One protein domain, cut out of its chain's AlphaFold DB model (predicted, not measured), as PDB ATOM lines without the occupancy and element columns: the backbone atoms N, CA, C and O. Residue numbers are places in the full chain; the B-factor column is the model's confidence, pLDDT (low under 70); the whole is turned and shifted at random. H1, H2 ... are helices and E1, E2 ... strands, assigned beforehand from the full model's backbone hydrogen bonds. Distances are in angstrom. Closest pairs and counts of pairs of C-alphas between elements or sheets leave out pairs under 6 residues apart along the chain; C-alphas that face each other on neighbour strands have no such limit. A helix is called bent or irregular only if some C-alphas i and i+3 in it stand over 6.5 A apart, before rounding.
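Overview. This is residues 10 to 149 of the 158 residues of an uncharacterized protein of Pantoea cypripedii (UniProt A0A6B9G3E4). A strongly twisted sheet of four strands makes the core, with the long helix H6 packed over one face and H1 over the other, three layers with helices on both faces of a sheet. The short helices H3 and H4 make a small lobe at one end of the longest axis, near the edge strand E1, while H5 is on the same face as H6. The 140 printed residues run H1 E1 H2 E2 H3 H4 E3 E4 H5 H6 H7, and the sheet's order is E1 - E2 - E3 - E4, all antiparallel. The class is mixed, helices and strands; the whole is compact, with a radius of gyration of the C-alphas of 14.8 A and spans of 41 by 35 by 32 A.

Along the chain. Find C-alpha 10 at (-31.503, 50.258, 3.632); from there H1, residues 10 to 25, runs 22.6 A. Next come E1, residues 31 to 36, 14.7 A; H2, residues 41 to 45; and E2, residues 48 to 53, 16.1 A. Read on to H3, residues 63 to 66, and H4, residues 68 to 75, 10.5 A. E3, residues 88 to 93, runs 15.6 A and E4, residues 99 to 105, 17.3 A. After H5, residues 109 to 113, look for C-alpha 116 at (-45.413, 58.615, 29.353), where H6, residues 116 to 133, begins its 25.5 A. H7, residues 140 to 145, is only just irregular, with C-alphas 141 and 144 6.9 A apart; its last residue, Phe 145, has C-alpha 145 at (-55.596, 34.827, 16.891).

Arrangement. Start in the sheet: N 35 and O 50 of E1 and E2 are 2.9 A apart, and N 49 and O 91 of E2 and E3 2.8 A, within hydrogen-bond range. E3 and E4 form a hairpin, with N 90 and O 103 at 2.8 A. H1 is on the sheet at a height of 8.3 A, slantwise to the strands; its closest C-alphas to E1 are Tyr 22 and Ile 31, 7.1 A. On the opposite face H6 lies over E3 at a height of 8.9 A, at 35 degrees to it on the local plane; the closest C-alphas, Val 92 and Ser 126, are 6.7 A apart. H5 is on the same face as H6, at a height of 8.7 A. H4 is on the sheet, its Trp 71 having its C-alpha 7.7 A from that of Gly 32 in E1. H3 is close to H4 but not clearly touching, with C-alphas 64 and 70 at 6.5 A. H2 is likewise close to H6 but not clearly touching, C-alphas 43 and 123 being 6.4 A apart. H7 only grazes the sheet with residues 140 to 144. In H1, H4, H5 and H6 every O i to N i+4 pair is within hydrogen-bond range; H2 has 0 of 1 but 2 of 2 O i to N i+3 pairs, H7 0 of 2 but 2 of 3, and H3 is too short for an O i to N i+4 pair.

Size, cuts and confidence. Look for the two C-alphas farthest apart, Asn 60 and Gln 134, at 42.5 A. The printed part has no cut. The link from H4 to E3, residues 76 to 87, is long. Mean pLDDT of the printed part is 93.5, and no printed residue is under 70.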
ATOM      1  N   ASP A  10     -31.625  51.679   3.986       79.62
ATOM      2  CA  ASP A  10     -31.503  50.258   3.632       79.62
ATOM      3  C   ASP A  10     -31.899  49.324   4.784       79.62
ATOM      4  O   ASP A  10     -32.613  48.345   4.584       79.62
ATOM      5  N   TYR A  11     -31.497  49.636   6.019       81.38
ATOM      6  CA  TYR A  11     -31.846  48.802   7.171       81.38
ATOM      7  C   TYR A  11     -33.340  48.892   7.499       81.38
ATOM      8  O   TYR A  11     -33.966  47.887   7.833       81.38
ATOM      9  N   LEU A  12     -33.932  50.084   7.377       82.56
ATOM     10  CA  LEU A  12     -35.376  50.257   7.546       82.56
ATOM     11  C   LEU A  12     -36.160  49.551   6.435       82.56
ATOM     12  O   LEU A  12     -37.232  48.998   6.693       82.56
ATOM     13  N   TYR A  13     -35.628  49.539   5.211       85.12
ATOM     14  CA  TYR A  13     -36.191  48.774   4.108       85.12
ATOM     15  C   TYR A  13     -36.180  47.272   4.410       85.12
ATOM     16  O   TYR A  13     -37.239  46.641   4.352       85.12
ATOM     17  N   ASP A  14     -35.030  46.722   4.802       89.25
ATOM     18  CA  ASP A  14     -34.882  45.306   5.149       89.25
ATOM     19  C   ASP A  14     -35.816  44.913   6.299       89.25
ATOM     20  O   ASP A  14     -36.503  43.894   6.230       89.25
ATOM     21  N   LEU A  15     -35.920  45.760   7.327       92.00
ATOM     22  CA  LEU A  15     -36.817  45.539   8.457       92.00
ATOM     23  C   LEU A  15     -38.293  45.533   8.036       92.00
ATOM     24  O   LEU A  15     -39.073  44.706   8.510       92.00
ATOM     25  N   LYS A  16     -38.689  46.425   7.127       94.06
ATOM     26  CA  LYS A  16     -40.050  46.459   6.576       94.06
ATOM     27  C   LYS A  16     -40.356  45.189   5.778       94.06
ATOM     28  O   LYS A  16     -41.451  44.644   5.916       94.06
ATOM     29  N   GLU A  17     -39.428  44.702   4.956       95.31
ATOM     30  CA  GLU A  17     -39.623  43.452   4.208       95.31
ATOM     31  C   GLU A  17     -39.659  42.231   5.140       95.31
ATOM     32  O   GLU A  17     -40.564  41.400   5.025       95.31
ATOM     33  N   ALA A  18     -38.778  42.175   6.140       95.88
ATOM     34  CA  ALA A  18     -38.818  41.173   7.204       95.88
ATOM     35  C   ALA A  18     -40.170  41.173   7.935       95.88
ATOM     36  O   ALA A  18     -40.763  40.114   8.161       95.88
ATOM     37  N   PHE A  19     -40.705  42.357   8.248       97.19
ATOM     38  CA  PHE A  19     -42.003  42.493   8.898       97.19
ATOM     39  C   PHE A  19     -43.152  41.988   8.026       97.19
ATOM     40  O   PHE A  19     -44.043  41.323   8.541       97.19
ATOM     41  N   LYS A  20     -43.136  42.217   6.708       96.50
ATOM     42  CA  LYS A  20     -44.151  41.642   5.803       96.50
ATOM     43  C   LYS A  20     -44.133  40.112   5.816       96.50
ATOM     44  O   LYS A  20     -45.194  39.483   5.819       96.50
ATOM     45  N   VAL A  21     -42.947  39.501   5.836       96.56
ATOM     46  CA  VAL A  21     -42.805  38.038   5.925       96.56
ATOM     47  C   VAL A  21     -43.316  37.532   7.271       96.56
ATOM     48  O   VAL A  21     -44.139  36.621   7.311       96.56
ATOM     49  N   TYR A  22     -42.897  38.163   8.368       96.94
ATOM     50  CA  TYR A  22     -43.402  37.853   9.703       96.94
ATOM     51  C   TYR A  22     -44.922  37.978   9.780       96.94
ATOM     52  O   TYR A  22     -45.591  37.070  10.264       96.94
ATOM     53  N   TRP A  23     -45.482  39.068   9.256       96.75
ATOM     54  CA  TRP A  23     -46.916  39.297   9.268       96.75
ATOM     55  C   TRP A  23     -47.638  38.231   8.450       96.75
ATOM     56  O   TRP A  23     -48.605  37.655   8.918       96.75
ATOM     57  N   SER A  24     -47.166  37.871   7.260       95.31
ATOM     58  CA  SER A  24     -47.829  36.844   6.437       95.31
ATOM     59  C   SER A  24     -47.683  35.407   6.959       95.31
ATOM     60  O   SER A  24     -48.574  34.597   6.708       95.31
ATOM     61  N   LYS A  25     -46.604  35.080   7.685       93.81
ATOM     62  CA  LYS A  25     -46.264  33.692   8.070       93.81
ATOM     63  C   LYS A  25     -46.284  33.404   9.573       93.81
ATOM     64  O   LYS A  25     -46.166  32.252   9.969       93.81
ATOM     65  N   GLY A  26     -46.359  34.429  10.416       92.88
ATOM     66  CA  GLY A  26     -46.229  34.316  11.874       92.88
ATOM     67  C   GLY A  26     -44.805  34.078  12.385       92.88
ATOM     68  O   GLY A  26     -44.603  33.944  13.593       92.88
ATOM     69  N   PHE A  27     -43.807  34.046  11.495       95.31
ATOM     70  CA  PHE A  27     -42.409  33.799  11.841       95.31
ATOM     71  C   PHE A  27     -41.447  34.556  10.919       95.31
ATOM     72  O   PHE A  27     -41.619  34.579   9.700       95.31
ATOM     73  N   HIS A  28     -40.399  35.128  11.513       96.81
ATOM     74  CA  HIS A  28     -39.209  35.613  10.820       96.81
ATOM     75  C   HIS A  28     -38.000  35.475  11.762       96.81
ATOM     76  O   HIS A  28     -38.140  35.760  12.954       96.81
ATOM     77  N   PRO A  29     -36.813  35.067  11.274       96.19
ATOM     78  CA  PRO A  29     -35.632  34.860  12.120       96.19
ATOM     79  C   PRO A  29     -35.195  36.109  12.895       96.19
ATOM     80  O   PRO A  29     -34.664  35.990  13.998       96.19
ATOM     81  N   ASP A  30     -35.465  37.295  12.350       96.19
ATOM     82  CA  ASP A  30     -35.070  38.572  12.961       96.19
ATOM     83  C   ASP A  30     -36.179  39.251  13.777       96.19
ATOM     84  O   ASP A  30     -35.983  40.353  14.289       96.19
ATOM     85  N   ILE A  31     -37.344  38.608  13.911       97.44
ATOM     86  CA  ILE A  31     -38.476  39.122  14.690       97.44
ATOM     87  C   ILE A  31     -38.792  38.120  15.795       97.44
ATOM     88  O   ILE A  31     -39.176  36.980  15.537       97.44
ATOM     89  N   GLY A  32     -38.571  38.550  17.031       96.75
ATOM     90  CA  GLY A  32     -38.643  37.724  18.226       96.75
ATOM     91  C   GLY A  32     -40.007  37.790  18.896       96.75
ATOM     92  O   GLY A  32     -41.059  37.649  18.269       96.75
ATOM     93  N   GLN A  33     -39.995  37.960  20.217       96.50
ATOM     94  CA  GLN A  33     -41.221  38.067  20.993       96.50
ATOM     95  C   GLN A  33     -42.070  39.247  20.511       96.50
ATOM     96  O   GLN A  33     -41.559  40.312  20.179       96.50
ATOM     97  N   ASP A  34     -43.380  39.039  20.503       96.12
ATOM     98  CA  ASP A  34     -44.360  40.037  20.111       96.12
ATOM     99  C   ASP A  34     -45.426  40.158  21.198       96.12
ATOM    100  O   ASP A  34     -45.887  39.144  21.735       96.12
ATOM    101  N   ALA A  35     -45.780  41.390  21.556       94.50
ATOM    102  CA  ALA A  35     -46.706  41.676  22.641       94.50
ATOM    103  C   ALA A  35     -47.501  42.961  22.392       94.50
ATOM    104  O   ALA A  35     -47.033  43.890  21.735       94.50
ATOM    105  N   HIS A  36     -48.694  43.036  22.979       93.38
ATOM    106  CA  HIS A  36     -49.428  44.293  23.088       93.38
ATOM    107  C   HIS A  36     -48.823  45.167  24.193       93.38
ATOM    108  O   HIS A  36     -48.236  44.668  25.160       93.38
ATOM    109  N   PHE A  37     -48.982  46.483  24.073       93.69
ATOM    110  CA  PHE A  37     -48.699  47.382  25.187       93.69
ATOM    111  C   PHE A  37     -49.801  47.292  26.240       93.69
ATOM    112  O   PHE A  37     -50.980  47.243  25.907       93.69
ATOM    113  N   ALA A  38     -49.415  47.293  27.518       88.56
ATOM    114  CA  ALA A  38     -50.355  47.235  28.639       88.56
ATOM    115  C   ALA A  38     -50.618  48.605  29.292       88.56
ATOM    116  O   ALA A  38     -51.524  48.738  30.114       88.56
ATOM    117  N   LYS A  39     -49.784  49.606  28.985       88.38
ATOM    118  CA  LYS A  39     -49.820  50.942  29.585       88.38
ATOM    119  C   LYS A  39     -49.418  52.010  28.558       88.38
ATOM    120  O   LYS A  39     -48.566  51.711  27.719       88.38
ATOM    121  N   PRO A  40     -49.977  53.230  28.665       91.56
ATOM    122  CA  PRO A  40     -51.073  53.622  29.571       91.56
ATOM    123  C   PRO A  40     -52.410  52.964  29.170       91.56
ATOM    124  O   PRO A  40     -52.502  52.380  28.098       91.56
ATOM    125  N   SER A  41     -53.442  52.997  30.020       91.00
ATOM    126  CA  SER A  41     -54.682  52.211  29.815       91.00
ATOM    127  C   SER A  41     -55.387  52.476  28.482       91.00
ATOM    128  O   SER A  41     -56.026  51.580  27.941       91.00
ATOM    129  N   GLU A  42     -55.258  53.685  27.942       92.44
ATOM    130  CA  GLU A  42     -55.824  54.077  26.649       92.44
ATOM    131  C   GLU A  42     -55.285  53.230  25.484       92.44
ATOM    132  O   GLU A  42     -56.049  52.825  24.601       92.44
ATOM    133  N   ILE A  43     -54.005  52.840  25.543       92.44
ATOM    134  CA  ILE A  43     -53.351  52.060  24.486       92.44
ATOM    135  C   ILE A  43     -53.969  50.672  24.291       92.44
ATOM    136  O   ILE A  43     -53.899  50.106  23.199       92.44
ATOM    137  N   LEU A  44     -54.629  50.143  25.330       91.06
ATOM    138  CA  LEU A  44     -55.303  48.844  25.308       91.06
ATOM    139  C   LEU A  44     -56.428  48.789  24.266       91.06
ATOM    140  O   LEU A  44     -56.805  47.705  23.824       91.06
ATOM    141  N   THR A  45     -56.961  49.947  23.867       92.94
ATOM    142  CA  THR A  45     -58.044  50.057  22.879       92.94
ATOM    143  C   THR A  45     -57.558  50.341  21.460       92.94
ATOM    144  O   THR A  45     -58.348  50.279  20.525       92.94
ATOM    145  N   LEU A  46     -56.261  50.609  21.282       95.25
ATOM    146  CA  LEU A  46     -55.670  51.058  20.018       95.25
ATOM    147  C   LEU A  46     -54.901  49.964  19.284       95.25
ATOM    148  O   LEU A  46     -54.289  50.213  18.251       95.25
ATOM    149  N   SER A  47     -54.940  48.733  19.793       96.00
ATOM    150  CA  SER A  47     -54.289  47.584  19.167       96.00
ATOM    151  C   SER A  47     -52.809  47.819  18.826       96.00
ATOM    152  O   SER A  47     -52.311  47.333  17.805       96.00
ATOM    153  N   VAL A  48     -52.111  48.575  19.678       96.88
ATOM    154  CA  VAL A  48     -50.686  48.870  19.515       96.88
ATOM    155  C   VAL A  48     -49.869  47.707  20.055       96.88
ATOM    156  O   VAL A  48     -50.081  47.225  21.174       96.88
ATOM    157  N   ARG A  49     -48.905  47.268  19.256       96.75
ATOM    158  CA  ARG A  49     -48.039  46.134  19.543       96.75
ATOM    159  C   ARG A  49     -46.582  46.502  19.349       96.75
ATOM    160  O   ARG A  49     -46.246  47.499  18.708       96.75
ATOM    161  N   LYS A  50     -45.727  45.667  19.920       97.00
ATOM    162  CA  LYS A  50     -44.282  45.712  19.756       97.00
ATOM    163  C   LYS A  50     -43.756  44.320  19.467       97.00
ATOM    164  O   LYS A  50     -44.096  43.376  20.185       97.00
ATOM    165  N   SER A  51     -42.883  44.224  18.475       97.69
ATOM    166  CA  SER A  51     -42.046  43.046  18.274       97.69
ATOM    167  C   SER A  51     -40.597  43.376  18.610       97.69
ATOM    168  O   SER A  51     -40.089  44.430  18.225       97.69
ATOM    169  N   HIS A  52     -39.924  42.465  19.306       97.19
ATOM    170  CA  HIS A  52     -38.485  42.536  19.522       97.19
ATOM    171  C   HIS A  52     -37.753  42.259  18.210       97.19
ATOM    172  O   HIS A  52     -38.070  41.288  17.521       97.19
ATOM    173  N   ILE A  53     -36.770  43.091  17.882       96.56
ATOM    174  CA  ILE A  53     -35.989  42.977  16.645       96.56
ATOM    175  C   ILE A  53     -34.599  42.450  16.965       96.56
ATOM    176  O   ILE A  53     -33.972  42.916  17.921       96.56
ATOM    177  N   ARG A  54     -34.111  41.489  16.176       94.56
ATOM    178  CA  ARG A  54     -32.749  40.972  16.318       94.56
ATOM    179  C   ARG A  54     -31.752  42.111  16.139       94.56
ATOM    180  O   ARG A  54     -31.821  42.864  15.170       94.56
ATOM    181  N   GLN A  55     -30.826  42.213  17.080       86.75
ATOM    182  CA  GLN A  55     -29.725  43.167  17.043       86.75
ATOM    183  C   GLN A  55     -28.401  42.411  17.060       86.75
ATOM    184  O   GLN A  55     -28.349  41.261  17.483       86.75
ATOM    185  N   ASP A  56     -27.326  43.083  16.656       84.62
ATOM    186  CA  ASP A  56     -25.955  42.572  16.810       84.62
ATOM    187  C   ASP A  56     -25.396  42.844  18.224       84.62
ATOM    188  O   ASP A  56     -24.211  42.649  18.494       84.62
ATOM    189  N   THR A  57     -26.250  43.333  19.125       84.44
ATOM    190  CA  THR A  57     -25.971  43.613  20.530       84.44
ATOM    191  C   THR A  57     -26.888  42.760  21.399       84.44
ATOM    192  O   THR A  57     -28.114  42.874  21.366       84.44
ATOM    193  N   TYR A  58     -26.280  41.880  22.191       87.19
ATOM    194  CA  TYR A  58     -26.986  40.922  23.038       87.19
ATOM    195  C   TYR A  58     -26.678  41.195  24.508       87.19
ATOM    196  O   TYR A  58     -25.589  41.663  24.850       87.19
ATOM    197  N   SER A  59     -27.628  40.892  25.389       81.19
ATOM    198  CA  SER A  59     -27.466  41.073  26.833       81.19
ATOM    199  C   SER A  59     -27.913  39.828  27.592       81.19
ATOM    200  O   SER A  59     -28.617  38.968  27.069       81.19
ATOM    201  N   ASN A  60     -27.531  39.735  28.864       82.44
ATOM    202  CA  ASN A  60     -28.054  38.716  29.781       82.44
ATOM    203  C   ASN A  60     -29.085  39.300  30.761       82.44
ATOM    204  O   ASN A  60     -29.519  38.610  31.680       82.44
ATOM    205  N   GLU A  61     -29.464  40.569  30.580       83.44
ATOM    206  CA  GLU A  61     -30.347  41.311  31.489       83.44
ATOM    207  C   GLU A  61     -31.732  40.664  31.601       83.44
ATOM    208  O   GLU A  61     -32.309  40.608  32.685       83.44
ATOM    209  N   TYR A  62     -32.227  40.085  30.503       83.25
ATOM    210  CA  TYR A  62     -33.526  39.410  30.440       83.25
ATOM    211  C   TYR A  62     -33.379  37.880  30.382       83.25
ATOM    212  O   TYR A  62     -34.230  37.164  29.840       83.25
ATOM    213  N   GLY A  63     -32.288  37.364  30.956       90.62
ATOM    214  CA  GLY A  63     -31.959  35.943  31.008       90.62
ATOM    215  C   GLY A  63     -31.596  35.358  29.642       90.62
ATOM    216  O   GLY A  63     -31.180  36.063  28.731       90.62
ATOM    217  N   TRP A  64     -31.765  34.040  29.484       93.06
ATOM    218  CA  TRP A  64     -31.353  33.346  28.253       93.06
ATOM    219  C   TRP A  64     -31.998  33.919  26.981       93.06
ATOM    220  O   TRP A  64     -31.373  33.925  25.935       93.06
ATOM    221  N   SER A  65     -33.229  34.431  27.050       93.12
ATOM    222  CA  SER A  65     -33.944  34.954  25.875       93.12
ATOM    223  C   SER A  65     -33.306  36.190  25.238       93.12
ATOM    224  O   SER A  65     -33.650  36.484  24.100       93.12
ATOM    225  N   SER A  66     -32.420  36.910  25.931       93.00
ATOM    226  CA  SER A  66     -31.733  38.086  25.381       93.00
ATOM    227  C   SER A  66     -30.349  37.787  24.789       93.00
ATOM    228  O   SER A  66     -29.654  38.714  24.370       93.00
ATOM    229  N   THR A  67     -29.945  36.512  24.735       94.81
ATOM    230  CA  THR A  67     -28.625  36.096  24.239       94.81
ATOM    231  C   THR A  67     -28.601  35.873  22.730       94.81
ATOM    232  O   THR A  67     -29.626  35.605  22.100       94.81
ATOM    233  N   GLU A  68     -27.398  35.906  22.156       95.69
ATOM    234  CA  GLU A  68     -27.161  35.511  20.763       95.69
ATOM    235  C   GLU A  68     -27.626  34.077  20.488       95.69
ATOM    236  O   GLU A  68     -28.276  33.819  19.480       95.69
ATOM    237  N   GLU A  69     -27.365  33.151  21.419       95.81
ATOM    238  CA  GLU A  69     -27.770  31.748  21.299       95.81
ATOM    239  C   GLU A  69     -29.290  31.605  21.145       95.81
ATOM    240  O   GLU A  69     -29.760  30.824  20.312       95.81
ATOM    241  N   ALA A  70     -30.073  32.376  21.904       96.06
ATOM    242  CA  ALA A  70     -31.526  32.347  21.790       96.06
ATOM    243  C   ALA A  70     -32.004  32.811  20.412       96.06
ATOM    244  O   ALA A  70     -32.862  32.156  19.813       96.06
ATOM    245  N   TRP A  71     -31.421  33.892  19.888       96.44
ATOM    246  CA  TRP A  71     -31.698  34.382  18.537       96.44
ATOM    247  C   TRP A  71     -31.267  33.391  17.451       96.44
ATOM    248  O   TRP A  71     -31.990  33.183  16.479       96.44
ATOM    249  N   ASP A  72     -30.140  32.715  17.638       96.44
ATOM    250  CA  ASP A  72     -29.639  31.698  16.718       96.44
ATOM    251  C   ASP A  72     -30.521  30.451  16.661       96.44
ATOM    252  O   ASP A  72     -30.793  29.927  15.575       96.44
ATOM    253  N   LEU A  73     -30.972  29.951  17.814       96.81
ATOM    254  CA  LEU A  73     -31.903  28.823  17.860       96.81
ATOM    255  C   LEU A  73     -33.275  29.218  17.314       96.81
ATOM    256  O   LEU A  73     -33.880  28.424  16.590       96.81
ATOM    257  N   TRP A  74     -33.745  30.430  17.616       96.44
ATOM    258  CA  TRP A  74     -34.979  30.985  17.066       96.44
ATOM    259  C   TRP A  74     -34.935  31.059  15.541       96.44
ATOM    260  O   TRP A  74     -35.795  30.482  14.881       96.44
ATOM    261  N   GLY A  75     -33.896  31.671  14.969       95.56
ATOM    262  CA  GLY A  75     -33.762  31.828  13.522       95.56
ATOM    263  C   GLY A  75     -33.652  30.505  12.760       95.56
ATOM    264  O   GLY A  75     -34.019  30.431  11.592       95.56
ATOM    265  N   LYS A  76     -33.210  29.435  13.433       95.69
ATOM    266  CA  LYS A  76     -33.162  28.063  12.897       95.69
ATOM    267  C   LYS A  76     -34.451  27.267  13.150       95.69
ATOM    268  O   LYS A  76     -34.462  26.068  12.876       95.69
ATOM    269  N   ALA A  77     -35.492  27.888  13.712       93.31
ATOM    270  CA  ALA A  77     -36.726  27.240  14.166       93.31
ATOM    271  C   ALA A  77     -36.482  26.050  15.125       93.31
ATOM    272  O   ALA A  77     -37.225  25.073  15.142       93.31
ATOM    273  N   LYS A  78     -35.416  26.124  15.935       94.00
ATOM    274  CA  LYS A  78     -35.014  25.093  16.913       94.00
ATOM    275  C   LYS A  78     -35.443  25.412  18.347       94.00
ATOM    276  O   LYS A  78     -35.140  24.648  19.257       94.00
ATOM    277  N   SER A  79     -36.122  26.536  18.559       91.44
ATOM    278  CA  SER A  79     -36.629  26.963  19.861       91.44
ATOM    279  C   SER A  79     -38.038  27.525  19.717       91.44
ATOM    280  O   SER A  79     -38.287  28.362  18.855       91.44
ATOM    281  N   TYR A  80     -38.936  27.114  20.614       87.25
ATOM    282  CA  TYR A  80     -40.255  27.738  20.779       87.25
ATOM    283  C   TYR A  80     -40.208  28.977  21.678       87.25
ATOM    284  O   TYR A  80     -41.148  29.774  21.703       87.25
ATOM    285  N   LYS A  81     -39.121  29.150  22.439       92.56
ATOM    286  CA  LYS A  81     -38.928  30.326  23.282       92.56
ATOM    287  C   LYS A  81     -38.490  31.486  22.398       92.56
ATOM    288  O   LYS A  81     -37.375  31.478  21.878       92.56
ATOM    289  N   LYS A  82     -39.391  32.456  22.242       95.00
ATOM    290  CA  LYS A  82     -39.162  33.668  21.457       95.00
ATOM    291  C   LYS A  82     -38.098  34.535  22.148       95.00
ATOM    292  O   LYS A  82     -38.226  34.776  23.353       95.00
ATOM    293  N   PRO A  83     -37.055  34.972  21.431       96.38
ATOM    294  CA  PRO A  83     -36.011  35.806  22.000       96.38
ATOM    295  C   PRO A  83     -36.501  37.247  22.186       96.38
ATOM    296  O   PRO A  83     -37.481  37.680  21.573       96.38
ATOM    297  N   VAL A  84     -35.805  37.985  23.045       96.00
ATOM    298  CA  VAL A  84     -36.047  39.396  23.346       96.00
ATOM    299  C   VAL A  84     -34.784  40.212  23.078       96.00
ATOM    300  O   VAL A  84     -33.674  39.691  23.018       96.00
ATOM    301  N   SER A  85     -34.961  41.510  22.901       94.88
ATOM    302  CA  SER A  85     -33.909  42.504  22.685       94.88
ATOM    303  C   SER A  85     -34.367  43.870  23.196       94.88
ATOM    304  O   SER A  85     -35.547  44.062  23.494       94.88
ATOM    305  N   ASN A  86     -33.452  44.835  23.252       93.88
ATOM    306  CA  ASN A  86     -33.778  46.214  23.610       93.88
ATOM    307  C   ASN A  86     -34.157  47.087  22.397       93.88
ATOM    308  O   ASN A  86     -34.085  48.310  22.476       93.88
ATOM    309  N   ALA A  87     -34.564  46.459  21.290       94.81
ATOM    310  CA  ALA A  87     -34.993  47.118  20.063       94.81
ATOM    311  C   ALA A  87     -36.414  46.682  19.699       94.81
ATOM    312  O   ALA A  87     -36.695  45.481  19.644       94.81
ATOM    313  N   TYR A  88     -37.297  47.642  19.426       96.81
ATOM    314  CA  TYR A  88     -38.706  47.390  19.118       96.81
ATOM    315  C   TYR A  88     -39.087  47.913  17.743       96.81
ATOM    316  O   TYR A  88     -38.796  49.054  17.394       96.81
ATOM    317  N   LEU A  89     -39.863  47.111  17.022       97.38
ATOM    318  CA  LEU A  89     -40.741  47.595  15.970       97.38
ATOM    319  C   LEU A  89     -42.142  47.763  16.559       97.38
ATOM    320  O   LEU A  89     -42.740  46.789  17.019       97.38
ATOM    321  N   ILE A  90     -42.645  48.992  16.567       97.31
ATOM    322  CA  ILE A  90     -43.969  49.343  17.080       97.31
ATOM    323  C   ILE A  90     -44.923  49.474  15.903       97.31
ATOM    324  O   ILE A  90     -44.630  50.166  14.926       97.31
ATOM    325  N   TYR A  91     -46.081  48.834  16.002       97.19
ATOM    326  CA  TYR A  91     -47.080  48.826  14.943       97.19
ATOM    327  C   TYR A  91     -48.498  48.758  15.511       97.19
ATOM    328  O   TYR A  91     -48.715  48.352  16.654       97.19
ATOM    329  N   VAL A  92     -49.467  49.164  14.698       96.81
ATOM    330  CA  VAL A  92     -50.900  49.083  15.006       96.81
ATOM    331  C   VAL A  92     -51.566  48.040  14.127       96.81
ATOM    332  O   VAL A  92     -51.108  47.800  13.009       96.81
ATOM    333  N   VAL A  93     -52.650  47.438  14.619       96.94
ATOM    334  CA  VAL A  93     -53.406  46.415  13.884       96.94
ATOM    335  C   VAL A  93     -54.876  46.800  13.780       96.94
ATOM    336  O   VAL A  93     -55.518  47.116  14.782       96.94
ATOM    337  N   SER A  94     -55.413  46.770  12.565       96.44
ATOM    338  CA  SER A  94     -56.835  47.011  12.311       96.44
ATOM    339  C   SER A  94     -57.686  45.751  12.468       96.44
ATOM    340  O   SER A  94     -57.170  44.636  12.496       96.44
ATOM    341  N   GLU A  95     -59.005  45.926  12.532       95.12
ATOM    342  CA  GLU A  95     -59.989  44.836  12.590       95.12
ATOM    343  C   GLU A  95     -59.895  43.841  11.416       95.12
ATOM    344  O   GLU A  95     -60.177  42.661  11.605       95.12
ATOM    345  N   ASP A  96     -59.391  44.278  10.258       94.12
ATOM    346  CA  ASP A  96     -59.151  43.430   9.079       94.12
ATOM    347  C   ASP A  96     -57.745  42.808   9.056       94.12
ATOM    348  O   ASP A  96     -57.318  42.256   8.043       94.12
ATOM    349  N   ARG A  97     -57.001  42.915  10.164       94.75
ATOM    350  CA  ARG A  97     -55.631  42.408  10.314       94.75
ATOM    351  C   ARG A  97     -54.602  43.102   9.405       94.75
ATOM    352  O   ARG A  97     -53.486  42.604   9.239       94.75
ATOM    353  N   ASP A  98     -54.907  44.299   8.895       94.44
ATOM    354  CA  ASP A  98     -53.868  45.176   8.340       94.44
ATOM    355  C   ASP A  98     -52.971  45.688   9.465       94.44
ATOM    356  O   ASP A  98     -53.479  46.133  10.500       94.44
ATOM    357  N   ALA A  99     -51.659  45.677   9.236       95.38
ATOM    358  CA  ALA A  99     -50.675  46.247  10.144       95.38
ATOM    359  C   ALA A  99     -50.007  47.482   9.541       95.38
ATOM    360  O   ALA A  99     -49.621  47.489   8.370       95.38
ATOM    361  N   VAL A 100     -49.813  48.510  10.367       94.94
ATOM    362  CA  VAL A 100     -49.037  49.702  10.008       94.94
ATOM    363  C   VAL A 100     -47.924  49.906  11.021       94.94
ATOM    364  O   VAL A 100     -48.185  50.037  12.216       94.94
ATOM    365  N   ILE A 101     -46.684  49.948  10.534       94.44
ATOM    366  CA  ILE A 101     -45.511  50.285  11.344       94.44
ATOM    367  C   ILE A 101     -45.608  51.760  11.740       94.44
ATOM    368  O   ILE A 101     -45.704  52.635  10.881       94.44
ATOM    369  N   ALA A 102     -45.584  52.018  13.044       92.81
ATOM    370  CA  ALA A 102     -45.689  53.346  13.631       92.81
ATOM    371  C   ALA A 102     -44.312  53.911  14.003       92.81
ATOM    372  O   ALA A 102     -44.046  55.088  13.773       92.81
ATOM    373  N   ALA A 103     -43.430  53.077  14.557       93.62
ATOM    374  CA  ALA A 103     -42.090  53.488  14.955       93.62
ATOM    375  C   ALA A 103     -41.118  52.308  14.976       93.62
ATOM    376  O   ALA A 103     -41.510  51.152  15.136       93.62
ATOM    377  N   PHE A 104     -39.833  52.626  14.879       94.75
ATOM    378  CA  PHE A 104     -38.744  51.709  15.171       94.75
ATOM    379  C   PHE A 104     -37.815  52.361  16.198       94.75
ATOM    380  O   PHE A 104     -37.475  53.536  16.065       94.75
ATOM    381  N   ILE A 105     -37.449  51.602  17.228       94.44
ATOM    382  CA  ILE A 105     -36.497  51.995  18.265       94.44
ATOM    383  C   ILE A 105     -35.354  50.982  18.214       94.44
ATOM    384  O   ILE A 105     -35.585  49.792  18.435       94.44
ATOM    385  N   ASP A 106     -34.152  51.446  17.898       91.12
ATOM    386  CA  ASP A 106     -32.969  50.618  17.651       91.12
ATOM    387  C   ASP A 106     -32.223  50.200  18.925       91.12
ATOM    388  O   ASP A 106     -31.614  49.133  18.939       91.12
ATOM    389  N   ASP A 107     -32.321  50.982  20.000       90.38
ATOM    390  CA  ASP A 107     -31.843  50.624  21.339       90.38
ATOM    391  C   ASP A 107     -32.631  51.367  22.435       90.38
ATOM    392  O   ASP A 107     -33.325  52.356  22.189       90.38
ATOM    393  N   GLY A 108     -32.548  50.897  23.679       92.88
ATOM    394  CA  GLY A 108     -33.210  51.528  24.820       92.88
ATOM    395  C   GLY A 108     -34.733  51.395  24.799       92.88
ATOM    396  O   GLY A 108     -35.409  52.118  25.534       92.88
ATOM    397  N   ALA A 109     -35.298  50.510  23.974       94.56
ATOM    398  CA  ALA A 109     -36.730  50.471  23.700       94.56
ATOM    399  C   ALA A 109     -37.580  50.173  24.940       94.56
ATOM    400  O   ALA A 109     -38.668  50.739  25.073       94.56
ATOM    401  N   HIS A 110     -37.076  49.361  25.877       93.19
ATOM    402  CA  HIS A 110     -37.734  49.146  27.169       93.19
ATOM    403  C   HIS A 110     -37.904  50.468  27.931       93.19
ATOM    404  O   HIS A 110     -39.029  50.890  28.185       93.19
ATOM    405  N   ALA A 111     -36.796  51.159  28.207       94.88
ATOM    406  CA  ALA A 111     -36.805  52.414  28.955       94.88
ATOM    407  C   ALA A 111     -37.557  53.535  28.220       94.88
ATOM    408  O   ALA A 111     -38.235  54.346  28.852       94.88
ATOM    409  N   LYS A 112     -37.469  53.586  26.885       95.88
ATOM    410  CA  LYS A 112     -38.170  54.592  26.079       95.88
ATOM    411  C   LYS A 112     -39.686  54.431  26.165       95.88
ATOM    412  O   LYS A 112     -40.388  55.426  26.301       95.88
ATOM    413  N   CYS A 113     -40.181  53.194  26.139       94.88
ATOM    414  CA  CYS A 113     -41.612  52.904  26.237       94.88
ATOM    415  C   CYS A 113     -42.190  53.074  27.651       94.88
ATOM    416  O   CYS A 113     -43.409  53.104  27.800       94.88
ATOM    417  N   ASP A 114     -41.350  53.202  28.678       93.81
ATOM    418  CA  ASP A 114     -41.794  53.566  30.030       93.81
ATOM    419  C   ASP A 114     -42.022  55.084  30.182       93.81
ATOM    420  O   ASP A 114     -42.624  55.535  31.159       93.81
ATOM    421  N   GLN A 115     -41.577  55.894  29.211       95.25
ATOM    422  CA  GLN A 115     -41.793  57.340  29.204       95.25
ATOM    423  C   GLN A 115     -43.216  57.658  28.736       95.25
ATOM    424  O   GLN A 115     -43.561  57.433  27.577       95.25
ATOM    425  N   MET A 116     -44.021  58.239  29.631       93.38
ATOM    426  CA  MET A 116     -45.413  58.615  29.353       93.38
ATOM    427  C   MET A 116     -45.542  59.486  28.096       93.38
ATOM    428  O   MET A 116     -46.310  59.136  27.211       93.38
ATOM    429  N   GLU A 117     -44.716  60.528  27.972       94.88
ATOM    430  CA  GLU A 117     -44.705  61.442  26.817       94.88
ATOM    431  C   GLU A 117     -44.460  60.715  25.483       94.88
ATOM    432  O   GLU A 117     -45.090  61.011  24.469       94.88
ATOM    433  N   TYR A 118     -43.571  59.715  25.468       95.69
ATOM    434  CA  TYR A 118     -43.339  58.930  24.256       95.69
ATOM    435  C   TYR A 118     -44.570  58.096  23.893       95.69
ATOM    436  O   TYR A 118     -44.966  58.040  22.728       95.69
ATOM    437  N   MET A 119     -45.191  57.463  24.891       96.00
ATOM    438  CA  MET A 119     -46.376  56.638  24.675       96.00
ATOM    439  C   MET A 119     -47.607  57.460  24.281       96.00
ATOM    440  O   MET A 119     -48.394  56.981  23.470       96.00
ATOM    441  N   GLU A 120     -47.749  58.690  24.778       95.50
ATOM    442  CA  GLU A 120     -48.758  59.651  24.309       95.50
ATOM    443  C   GLU A 120     -48.582  59.938  22.812       95.50
ATOM    444  O   GLU A 120     -49.534  59.815  22.044       95.50
ATOM    445  N   GLY A 121     -47.348  60.171  22.353       95.88
ATOM    446  CA  GLY A 121     -47.067  60.334  20.922       95.88
ATOM    447  C   GLY A 121     -47.429  59.102  20.077       95.88
ATOM    448  O   GLY A 121     -47.953  59.231  18.969       95.88
ATOM    449  N   VAL A 122     -47.196  57.889  20.594       96.25
ATOM    450  CA  VAL A 122     -47.608  56.638  19.928       96.25
ATOM    451  C   VAL A 122     -49.135  56.519  19.860       96.25
ATOM    452  O   VAL A 122     -49.671  56.056  18.849       96.25
ATOM    453  N   ILE A 123     -49.845  56.941  20.906       96.50
ATOM    454  CA  ILE A 123     -51.313  56.952  20.973       96.50
ATOM    455  C   ILE A 123     -51.898  57.917  19.937       96.50
ATOM    456  O   ILE A 123     -52.721  57.501  19.119       96.50
ATOM    457  N   ASP A 124     -51.410  59.155  19.888       96.56
ATOM    458  CA  ASP A 124     -51.853  60.166  18.919       96.56
ATOM    459  C   ASP A 124     -51.614  59.720  17.472       96.56
ATOM    460  O   ASP A 124     -52.471  59.870  16.587       96.56
ATOM    461  N   LEU A 125     -50.453  59.108  17.222       95.56
ATOM    462  CA  LEU A 125     -50.140  58.530  15.923       95.56
ATOM    463  C   LEU A 125     -51.110  57.395  15.582       95.56
ATOM    464  O   LEU A 125     -51.598  57.327  14.457       95.56
ATOM    465  N   SER A 126     -51.441  56.540  16.547       95.44
ATOM    466  CA  SER A 126     -52.378  55.431  16.357       95.44
ATOM    467  C   SER A 126     -53.774  55.935  15.981       95.44
ATOM    468  O   SER A 126     -54.336  55.467  14.989       95.44
ATOM    469  N   TYR A 127     -54.303  56.946  16.678       96.19
ATOM    470  CA  TYR A 127     -55.560  57.603  16.299       96.19
ATOM    471  C   TYR A 127     -55.517  58.147  14.870       96.19
ATOM    472  O   TYR A 127     -56.423  57.885  14.073       96.19
ATOM    473  N   THR A 128     -54.434  58.842  14.519       95.62
ATOM    474  CA  THR A 128     -54.229  59.388  13.172       95.62
ATOM    475  C   THR A 128     -54.208  58.286  12.111       95.62
ATOM    476  O   THR A 128     -54.812  58.433  11.046       95.62
ATOM    477  N   LEU A 129     -53.529  57.171  12.383       94.06
ATOM    478  CA  LEU A 129     -53.441  56.037  11.465       94.06
ATOM    479  C   LEU A 129     -54.810  55.388  11.253       94.06
ATOM    480  O   LEU A 129     -55.211  55.213  10.105       94.06
ATOM    481  N   PHE A 130     -55.569  55.103  12.312       95.88
ATOM    482  CA  PHE A 130     -56.909  54.518  12.173       95.88
ATOM    483  C   PHE A 130     -57.889  55.446  11.458       95.88
ATOM    484  O   PHE A 130     -58.657  54.991  10.609       95.88
ATOM    485  N   GLN A 131     -57.813  56.754  11.715       95.56
ATOM    486  CA  GLN A 131     -58.603  57.739  10.984       95.56
ATOM    487  C   GLN A 131     -58.275  57.728   9.484       95.56
ATOM    488  O   GLN A 131     -59.187  57.755   8.658       95.56
ATOM    489  N   ARG A 132     -56.987  57.657   9.119       93.56
ATOM    490  CA  ARG A 132     -56.538  57.606   7.716       93.56
ATOM    491  C   ARG A 132     -56.905  56.302   7.021       93.56
ATOM    492  O   ARG A 132     -57.287  56.333   5.857       93.56
ATOM    493  N   LEU A 133     -56.790  55.178   7.723       92.19
ATOM    494  CA  LEU A 133     -57.183  53.867   7.210       92.19
ATOM    495  C   LEU A 133     -58.704  53.731   7.076       92.19
ATOM    496  O   LEU A 133     -59.159  52.864   6.339       92.19
ATOM    497  N   GLN A 134     -59.476  54.567   7.780       95.81
ATOM    498  CA  GLN A 134     -60.926  54.419   7.948       95.81
ATOM    499  C   GLN A 134     -61.308  53.047   8.526       95.81
ATOM    500  O   GLN A 134     -62.333  52.471   8.166       95.81
ATOM    501  N   LYS A 135     -60.476  52.530   9.434       96.06
ATOM    502  CA  LYS A 135     -60.653  51.226  10.086       96.06
ATOM    503  C   LYS A 135     -60.610  51.364  11.593       96.06
ATOM    504  O   LYS A 135     -60.021  52.311  12.116       96.06
ATOM    505  N   LYS A 136     -61.192  50.397  12.300       97.00
ATOM    506  CA  LYS A 136     -61.084  50.323  13.758       97.00
ATOM    507  C   LYS A 136     -59.877  49.484  14.188       97.00
ATOM    508  O   LYS A 136     -59.448  48.607  13.435       97.00
ATOM    509  N   PRO A 137     -59.347  49.717  15.399       96.94
ATOM    510  CA  PRO A 137     -58.358  48.831  15.999       96.94
ATOM    511  C   PRO A 137     -58.921  47.424  16.214       96.94
ATOM    512  O   PRO A 137     -60.092  47.263  16.567       96.94
ATOM    513  N   MET A 138     -58.076  46.403  16.069       95.94
ATOM    514  CA  MET A 138     -58.452  45.042  16.443       95.94
ATOM    515  C   MET A 138     -58.678  44.943  17.964       95.94
ATOM    516  O   MET A 138     -57.794  45.330  18.738       95.94
ATOM    517  N   PRO A 139     -59.804  44.372  18.432       93.69
ATOM    518  CA  PRO A 139     -60.031  44.154  19.857       93.69
ATOM    519  C   PRO A 139     -58.952  43.266  20.484       93.69
ATOM    520  O   PRO A 139     -58.570  42.253  19.902       93.69
ATOM    521  N   ILE A 140     -58.533  43.579  21.713       89.50
ATOM    522  CA  ILE A 140     -57.479  42.831  22.421       89.50
ATOM    523  C   ILE A 140     -57.780  41.329  22.558       89.50
ATOM    524  O   ILE A 140     -56.875  40.510  22.458       89.50
ATOM    525  N   ALA A 141     -59.055  40.952  22.698       91.38
ATOM    526  CA  ALA A 141     -59.482  39.551  22.757       91.38
ATOM    527  C   ALA A 141     -59.223  38.778  21.451       91.38
ATOM    528  O   ALA A 141     -59.230  37.556  21.451       91.38
ATOM    529  N   GLN A 142     -59.005  39.470  20.330       92.56
ATOM    530  CA  GLN A 142     -58.668  38.839  19.055       92.56
ATOM    531  C   GLN A 142     -57.157  38.737  18.820       92.56
ATOM    532  O   GLN A 142     -56.722  38.112  17.855       92.56
ATOM    533  N   HIS A 143     -56.338  39.330  19.693       90.75
ATOM    534  CA  HIS A 143     -54.891  39.408  19.495       90.75
ATOM    535  C   HIS A 143     -54.190  38.053  19.588       90.75
ATOM    536  O   HIS A 143     -53.133  37.879  18.989       90.75
ATOM    537  N   GLU A 144     -54.755  37.103  20.332       89.88
ATOM    538  CA  GLU A 144     -54.228  35.735  20.393       89.88
ATOM    539  C   GLU A 144     -54.353  35.000  19.047       89.88
ATOM    540  O   GLU A 144     -53.540  34.130  18.755       89.88
ATOM    541  N   PHE A 145     -55.282  35.435  18.187       91.25
ATOM    542  CA  PHE A 145     -55.596  34.827  16.891       91.25
ATOM    543  C   PHE A 145     -54.930  35.539  15.701       91.25
ATOM    544  O   PHE A 145     -55.295  35.299  14.550       91.25
ATOM    545  N   LEU A 146     -53.978  36.455  15.937       92.38
ATOM    546  CA  LEU A 146     -53.327  37.259  14.882       92.38
ATOM    547  C   LEU A 146     -52.558  36.431  13.845       92.38
ATOM    548  O   LEU A 146     -52.324  36.900  12.725       92.38
ATOM    549  N   PHE A 147     -52.164  35.222  14.230       92.81
ATOM    550  CA  PHE A 147     -51.391  34.290  13.417       92.81
ATOM    551  C   PHE A 147     -52.083  32.927  13.294       92.81
ATOM    552  O   PHE A 147     -51.418  31.928  13.055       92.81
ATOM    553  N   ASP A 148     -53.409  32.889  13.459       90.75
ATOM    554  CA  ASP A 148     -54.206  31.711  13.112       90.75
ATOM    555  C   ASP A 148     -54.113  31.416  11.612       90.75
ATOM    556  O   ASP A 148     -54.038  32.341  10.797       90.75
ATOM    557  N   ASP A 149     -54.247  30.140  11.242       88.06
ATOM    558  CA  ASP A 149     -54.164  29.647   9.859       88.06
ATOM    559  C   ASP A 149     -55.026  30.445   8.866       88.06
ATOM    560  O   ASP A 149     -54.637  30.630   7.716       88.06
TER     561      ASP A 149